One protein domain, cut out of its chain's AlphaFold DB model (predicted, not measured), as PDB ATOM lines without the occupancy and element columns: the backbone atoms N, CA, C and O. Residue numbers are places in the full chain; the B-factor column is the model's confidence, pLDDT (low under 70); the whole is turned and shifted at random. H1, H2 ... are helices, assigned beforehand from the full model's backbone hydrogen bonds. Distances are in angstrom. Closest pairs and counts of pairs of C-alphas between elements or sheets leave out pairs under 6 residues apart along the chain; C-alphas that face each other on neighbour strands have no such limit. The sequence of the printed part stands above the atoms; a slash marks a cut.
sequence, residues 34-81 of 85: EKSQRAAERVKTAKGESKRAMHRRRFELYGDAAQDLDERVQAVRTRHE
ATOM      1  N   GLU A  34     -29.884 -16.144  43.678       98.56
ATOM      2  CA  GLU A  34     -29.048 -15.353  42.763       98.56
ATOM      3  C   GLU A  34     -27.664 -15.981  42.543       98.56
ATOM      4  O   GLU A  34     -27.168 -16.060  41.418       98.56
ATOM      5  N   LYS A  35     -27.004 -16.441  43.615       98.38
ATOM      6  CA  LYS A  35     -25.696 -17.108  43.515       98.38
ATOM      7  C   LYS A  35     -25.786 -18.419  42.736       98.38
ATOM      8  O   LYS A  35     -24.873 -18.709  41.959       98.38
ATOM      9  N   SER A  36     -26.860 -19.179  42.935       98.38
ATOM     10  CA  SER A  36     -27.154 -20.403  42.196       98.38
ATOM     11  C   SER A  36     -27.316 -20.091  40.706       98.38
ATOM     12  O   SER A  36     -26.555 -20.612  39.891       98.38
ATOM     13  N   GLN A  37     -28.170 -19.130  40.341       98.31
ATOM     14  CA  GLN A  37     -28.359 -18.692  38.950       98.31
ATOM     15  C   GLN A  37     -27.044 -18.257  38.287       98.31
ATOM     16  O   GLN A  37     -26.692 -18.752  37.217       98.31
ATOM     17  N   ARG A  38     -26.242 -17.423  38.963       98.25
ATOM     18  CA  ARG A  38     -24.913 -17.023  38.463       98.25
ATOM     19  C   ARG A  38     -23.973 -18.216  38.282       98.25
ATOM     20  O   ARG A  38     -23.130 -18.214  37.386       98.25
ATOM     21  N   ALA A  39     -24.058 -19.231  39.142       98.00
ATOM     22  CA  ALA A  39     -23.275 -20.452  38.985       98.00
ATOM     23  C   ALA A  39     -23.734 -21.252  37.756       98.00
ATOM     24  O   ALA A  39     -22.878 -21.678  36.982       98.00
ATOM     25  N   ALA A  40     -25.043 -21.367  37.515       97.44
ATOM     26  CA  ALA A  40     -25.593 -21.999  36.316       97.44
ATOM     27  C   ALA A  40     -25.148 -21.290  35.025       97.44
ATOM     28  O   ALA A  40     -24.737 -21.942  34.066       97.44
ATOM     29  N   GLU A  41     -25.147 -19.957  35.002       97.81
ATOM     30  CA  GLU A  41     -24.625 -19.178  33.871       97.81
ATOM     31  C   GLU A  41     -23.135 -19.443  33.627       97.81
ATOM     32  O   GLU A  41     -22.702 -19.618  32.487       97.81
ATOM     33  N   ARG A  42     -22.342 -19.555  34.698       97.00
ATOM     34  CA  ARG A  42     -20.912 -19.881  34.605       97.00
ATOM     35  C   ARG A  42     -20.649 -21.296  34.097       97.00
ATOM     36  O   ARG A  42     -19.620 -21.506  33.463       97.00
ATOM     37  N   VAL A  43     -21.555 -22.257  34.306       96.62
ATOM     38  CA  VAL A  43     -21.445 -23.588  33.673       96.62
ATOM     39  C   VAL A  43     -21.457 -23.456  32.148       96.62
ATOM     40  O   VAL A  43     -20.662 -24.116  31.480       96.62
ATOM     41  N   LYS A  44     -22.306 -22.575  31.600       95.31
ATOM     42  CA  LYS A  44     -22.458 -22.377  30.148       95.31
ATOM     43  C   LYS A  44     -21.219 -21.752  29.502       95.31
ATOM     44  O   LYS A  44     -20.914 -22.049  28.354       95.31
ATOM     45  N   THR A  45     -20.500 -20.897  30.231       95.94
ATOM     46  CA  THR A  45     -19.354 -20.134  29.699       95.94
ATOM     47  C   THR A  45     -17.987 -20.700  30.094       95.94
ATOM     48  O   THR A  45     -16.958 -20.278  29.558       95.94
ATOM     49  N   ALA A  46     -17.931 -21.668  31.014       96.44
ATOM     50  CA  ALA A  46     -16.677 -22.230  31.498       96.44
ATOM     51  C   ALA A  46     -15.953 -23.089  30.446       96.44
ATOM     52  O   ALA A  46     -16.463 -24.092  29.939       96.44
ATOM     53  N   LYS A  47     -14.686 -22.736  30.198       95.06
ATOM     54  CA  LYS A  47     -13.755 -23.527  29.385       95.06
ATOM     55  C   LYS A  47     -13.146 -24.646  30.237       95.06
ATOM     56  O   LYS A  47     -12.344 -24.377  31.131       95.06
ATOM     57  N   GLY A  48     -13.532 -25.884  29.943       96.12
ATOM     58  CA  GLY A  48     -12.987 -27.096  30.559       96.12
ATOM     59  C   GLY A  48     -13.929 -27.765  31.560       96.12
ATOM     60  O   GLY A  48     -14.666 -27.107  32.297       96.12
ATOM     61  N   GLU A  49     -13.881 -29.096  31.592       96.88
ATOM     62  CA  GLU A  49     -14.830 -29.910  32.358       96.88
ATOM     63  C   GLU A  49     -14.693 -29.722  33.871       96.88
ATOM     64  O   GLU A  49     -15.695 -29.587  34.562       96.88
ATOM     65  N   SER A  50     -13.465 -29.594  34.380       97.00
ATOM     66  CA  SER A  50     -13.220 -29.347  35.807       97.00
ATOM     67  C   SER A  50     -13.890 -28.053  36.300       97.00
ATOM     68  O   SER A  50     -14.580 -28.042  37.323       97.00
ATOM     69  N   LYS A  51     -13.791 -26.959  35.526       97.00
ATOM     70  CA  LYS A  51     -14.461 -25.694  35.869       97.00
ATOM     71  C   LYS A  51     -15.982 -25.817  35.788       97.00
ATOM     72  O   LYS A  51     -16.669 -25.301  36.668       97.00
ATOM     73  N   ARG A  52     -16.510 -26.519  34.779       97.81
ATOM     74  CA  ARG A  52     -17.951 -26.798  34.676       97.81
ATOM     75  C   ARG A  52     -18.455 -27.597  35.875       97.81
ATOM     76  O   ARG A  52     -19.454 -27.201  36.464       97.81
ATOM     77  N   ALA A  53     -17.746 -28.647  36.278       98.00
ATOM     78  CA  ALA A  53     -18.088 -29.461  37.442       98.00
ATOM     79  C   ALA A  53     -18.123 -28.630  38.732       98.00
ATOM     80  O   ALA A  53     -19.088 -28.703  39.489       98.00
ATOM     81  N   MET A  54     -17.127 -27.766  38.942       98.12
ATOM     82  CA  MET A  54     -17.105 -26.857  40.091       98.12
ATOM     83  C   MET A  54     -18.298 -25.887  40.091       98.12
ATOM     84  O   MET A  54     -18.921 -25.671  41.132       98.12
ATOM     85  N   HIS A  55     -18.654 -25.317  38.937       98.25
ATOM     86  CA  HIS A  55     -19.814 -24.432  38.836       98.25
ATOM     87  C   HIS A  55     -21.146 -25.167  39.017       98.25
ATOM     88  O   HIS A  55     -22.018 -24.624  39.690       98.25
ATOM     89  N   ARG A  56     -21.280 -26.405  38.519       98.25
ATOM     90  CA  ARG A  56     -22.447 -27.262  38.791       98.25
ATOM     91  C   ARG A  56     -22.595 -27.536  40.284       98.25
ATOM     92  O   ARG A  56     -23.653 -27.279  40.844       98.25
ATOM     93  N   ARG A  57     -21.501 -27.902  40.962       98.38
ATOM     94  CA  ARG A  57     -21.538 -28.133  42.410       98.38
ATOM     95  C   ARG A  57     -21.937 -26.883  43.196       98.38
ATOM     96  O   ARG A  57     -22.659 -26.970  44.178       98.38
ATOM     97  N   ARG A  58     -21.480 -25.701  42.771       98.31
ATOM     98  CA  ARG A  58     -21.903 -24.431  43.384       98.31
ATOM     99  C   ARG A  58     -23.374 -24.118  43.127       98.31
ATOM    100  O   ARG A  58     -24.020 -23.592  44.021       98.31
ATOM    101  N   PHE A  59     -23.875 -24.404  41.927       98.38
ATOM    102  CA  PHE A  59     -25.290 -24.247  41.599       98.38
ATOM    103  C   PHE A  59     -26.164 -25.077  42.547       98.38
ATOM    104  O   PHE A  59     -27.058 -24.505  43.166       98.38
ATOM    105  N   GLU A  60     -25.833 -26.360  42.717       98.25
ATOM    106  CA  GLU A  60     -26.505 -27.279  43.649       98.25
ATOM    107  C   GLU A  60     -26.451 -26.748  45.082       98.25
ATOM    108  O   GLU A  60     -27.484 -26.444  45.659       98.25
ATOM    109  N   LEU A  61     -25.250 -26.502  45.623       98.69
ATOM    110  CA  LEU A  61     -25.089 -26.072  47.018       98.69
ATOM    111  C   LEU A  61     -25.839 -24.776  47.344       98.69
ATOM    112  O   LEU A  61     -26.383 -24.629  48.435       98.69
ATOM    113  N   TYR A  62     -25.843 -23.810  46.423       98.56
ATOM    114  CA  TYR A  62     -26.607 -22.583  46.620       98.56
ATOM    115  C   TYR A  62     -28.114 -22.798  46.432       98.56
ATOM    116  O   TYR A  62     -28.888 -22.117  47.094       98.56
ATOM    117  N   GLY A  63     -28.533 -23.714  45.556       98.56
ATOM    118  CA  GLY A  63     -29.936 -24.101  45.409       98.56
ATOM    119  C   GLY A  63     -30.470 -24.759  46.679       98.56
ATOM    120  O   GLY A  63     -31.443 -24.271  47.247       98.56
ATOM    121  N   ASP A  64     -29.765 -25.773  47.180       98.56
ATOM    122  CA  ASP A  64     -30.116 -26.511  48.397       98.56
ATOM    123  C   ASP A  64     -30.180 -25.576  49.615       98.56
ATOM    124  O   ASP A  64     -31.120 -25.625  50.401       98.56
ATOM    125  N   ALA A  65     -29.214 -24.659  49.748       98.50
ATOM    126  CA  ALA A  65     -29.213 -23.679  50.833       98.50
ATOM    127  C   ALA A  65     -30.390 -22.691  50.753       98.50
ATOM    128  O   ALA A  65     -30.904 -22.265  51.786       98.50
ATOM    129  N   ALA A  66     -30.811 -22.297  49.547       98.50
ATOM    130  CA  ALA A  66     -32.011 -21.480  49.389       98.50
ATOM    131  C   ALA A  66     -33.268 -22.266  49.782       98.50
ATOM    132  O   ALA A  66     -34.115 -21.727  50.488       98.50
ATOM    133  N   GLN A  67     -33.345 -23.533  49.370       98.38
ATOM    134  CA  GLN A  67     -34.471 -24.404  49.673       98.38
ATOM    135  C   GLN A  67     -34.613 -24.662  51.180       98.38
ATOM    136  O   GLN A  67     -35.707 -24.484  51.703       98.38
ATOM    137  N   ASP A  68     -33.528 -24.972  51.902       98.38
ATOM    138  CA  ASP A  68     -33.567 -25.158  53.368       98.38
ATOM    139  C   ASP A  68     -34.111 -23.909  54.085       98.38
ATOM    140  O   ASP A  68     -34.883 -23.993  55.040       98.38
ATOM    141  N   LEU A  69     -33.752 -22.715  53.605       98.00
ATOM    142  CA  LEU A  69     -34.267 -21.464  54.160       98.00
ATOM    143  C   LEU A  69     -35.749 -21.251  53.843       98.00
ATOM    144  O   LEU A  69     -36.490 -20.814  54.726       98.00
ATOM    145  N   ASP A  70     -36.188 -21.557  52.621       96.88
ATOM    146  CA  ASP A  70     -37.600 -21.478  52.243       96.88
ATOM    147  C   ASP A  70     -38.442 -22.474  53.073       96.88
ATOM    148  O   ASP A  70     -39.496 -22.106  53.591       96.88
ATOM    149  N   GLU A  71     -37.954 -23.699  53.292       97.44
ATOM    150  CA  GLU A  71     -38.603 -24.716  54.133       97.44
ATOM    151  C   GLU A  71     -38.741 -24.251  55.590       97.44
ATOM    152  O   GLU A  71     -39.812 -24.376  56.189       97.44
ATOM    153  N   ARG A  72     -37.700 -23.621  56.152       95.94
ATOM    154  CA  ARG A  72     -37.774 -23.004  57.489       95.94
ATOM    155  C   ARG A  72     -38.807 -21.885  57.552       95.94
ATOM    156  O   ARG A  72     -39.520 -21.781  58.548       95.94
ATOM    157  N   VAL A  73     -38.899 -21.046  56.517       95.31
ATOM    158  CA  VAL A  73     -39.916 -19.984  56.444       95.31
ATOM    159  C   VAL A  73     -41.318 -20.585  56.448       95.31
ATOM    160  O   VAL A  73     -42.168 -20.113  57.202       95.31
ATOM    161  N   GLN A  74     -41.554 -21.640  55.666       94.94
ATOM    162  CA  GLN A  74     -42.847 -22.325  55.649       94.94
ATOM    163  C   GLN A  74     -43.172 -22.945  57.009       94.94
ATOM    164  O   GLN A  74     -44.249 -22.700  57.541       94.94
ATOM    165  N   ALA A  75     -42.222 -23.642  57.635       93.94
ATOM    166  CA  ALA A  75     -42.424 -24.230  58.959       93.94
ATOM    167  C   ALA A  75     -42.792 -23.181  60.025       93.94
ATOM    168  O   ALA A  75     -43.668 -23.413  60.861       93.94
ATOM    169  N   VAL A  76     -42.147 -22.009  59.990       90.88
ATOM    170  CA  VAL A  76     -42.458 -20.895  60.898       90.88
ATOM    171  C   VAL A  76     -43.854 -20.330  60.628       90.88
ATOM    172  O   VAL A  76     -44.599 -20.097  61.579       90.88
ATOM    173  N   ARG A  77     -44.229 -20.143  59.357       89.00
ATOM    174  CA  ARG A  77     -45.561 -19.655  58.968       89.00
ATOM    175  C   ARG A  77     -46.664 -20.613  59.398       89.00
ATOM    176  O   ARG A  77     -47.574 -20.187  60.099       89.00
ATOM    177  N   THR A  78     -46.520 -21.903  59.099       90.88
ATOM    178  CA  THR A  78     -47.480 -22.935  59.505       90.88
ATOM    179  C   THR A  78     -47.649 -22.979  61.024       90.88
ATOM    180  O   THR A  78     -48.770 -23.026  61.521       90.88
ATOM    181  N   ARG A  79     -46.552 -22.899  61.792       86.75
ATOM    182  CA  ARG A  79     -46.639 -22.848  63.261       86.75
ATOM    183  C   ARG A  79     -47.354 -21.585  63.753       86.75
ATOM    184  O   ARG A  79     -48.090 -21.656  64.736       86.75
ATOM    185  N   HIS A  80     -47.121 -20.439  63.117       81.25
ATOM    186  CA  HIS A  80     -47.777 -19.185  63.481       81.25
ATOM    187  C   HIS A  80     -49.284 -19.226  63.191       81.25
ATOM    188  O   HIS A  80     -50.071 -18.796  64.031       81.25
ATOM    189  N   GLU A  81     -49.688 -19.777  62.045       78.88
ATOM    190  CA  GLU A  81     -51.096 -20.002  61.684       78.88
ATOM    191  C   GLU A  81     -51.789 -20.898  62.719       78.88
ATOM    192  O   GLU A  81     -52.790 -20.493  63.300       78.88
TER     193      GLU A  81
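What this domain is: This is residues 34 to 81 of the 85 residues of an uncharacterized protein of Methylobacterium sp. YIM 132548 (UniProt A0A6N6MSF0). One long helix, H2, has a short helix, H1, folded back along its first part as a lopsided helical hairpin, and the far end of H2, residues 67 to 81, sticks out alone. The printed part has 48 residues with two named helices, H1 then H2, and no named strand: all helix. It is only just extended, close to loose, with a radius of gyration of the C-alphas of 14.8 A, and a rod spanning 49 by 14 by 8 A.

Where its parts are: Find C-alpha 49 at (-14.830, -29.910, 32.358); from there H2, residues 49 to 81, runs 47.7 A to C-alpha 81 at (-51.096, -20.002, 61.684). H1, residues 34 to 45, begins at C-alpha 34 at (-29.048, -15.353, 42.763) and is 17.0 A long.

How they stand to each other: Look at Ser 36 and Phe 59, whose C-alphas, the closest of H1 and H2, are 4.3 A apart. The two helices touch, H2 with residues 51 to 63 alone. They run opposite ways at a shallow tilt of 21 degrees, a helical hairpin. In H2 every O i to N i+4 pair is within hydrogen-bond range; in H1, 7 of 8 are.

The domain as a whole: The C-alphas of Gly 48 and Glu 81, the two farthest apart, are 49.7 A apart. The printed part has no cut, and the link from H1 to H2 is tight. Mean pLDDT of the printed part is 96.1, and no printed residue is under 70.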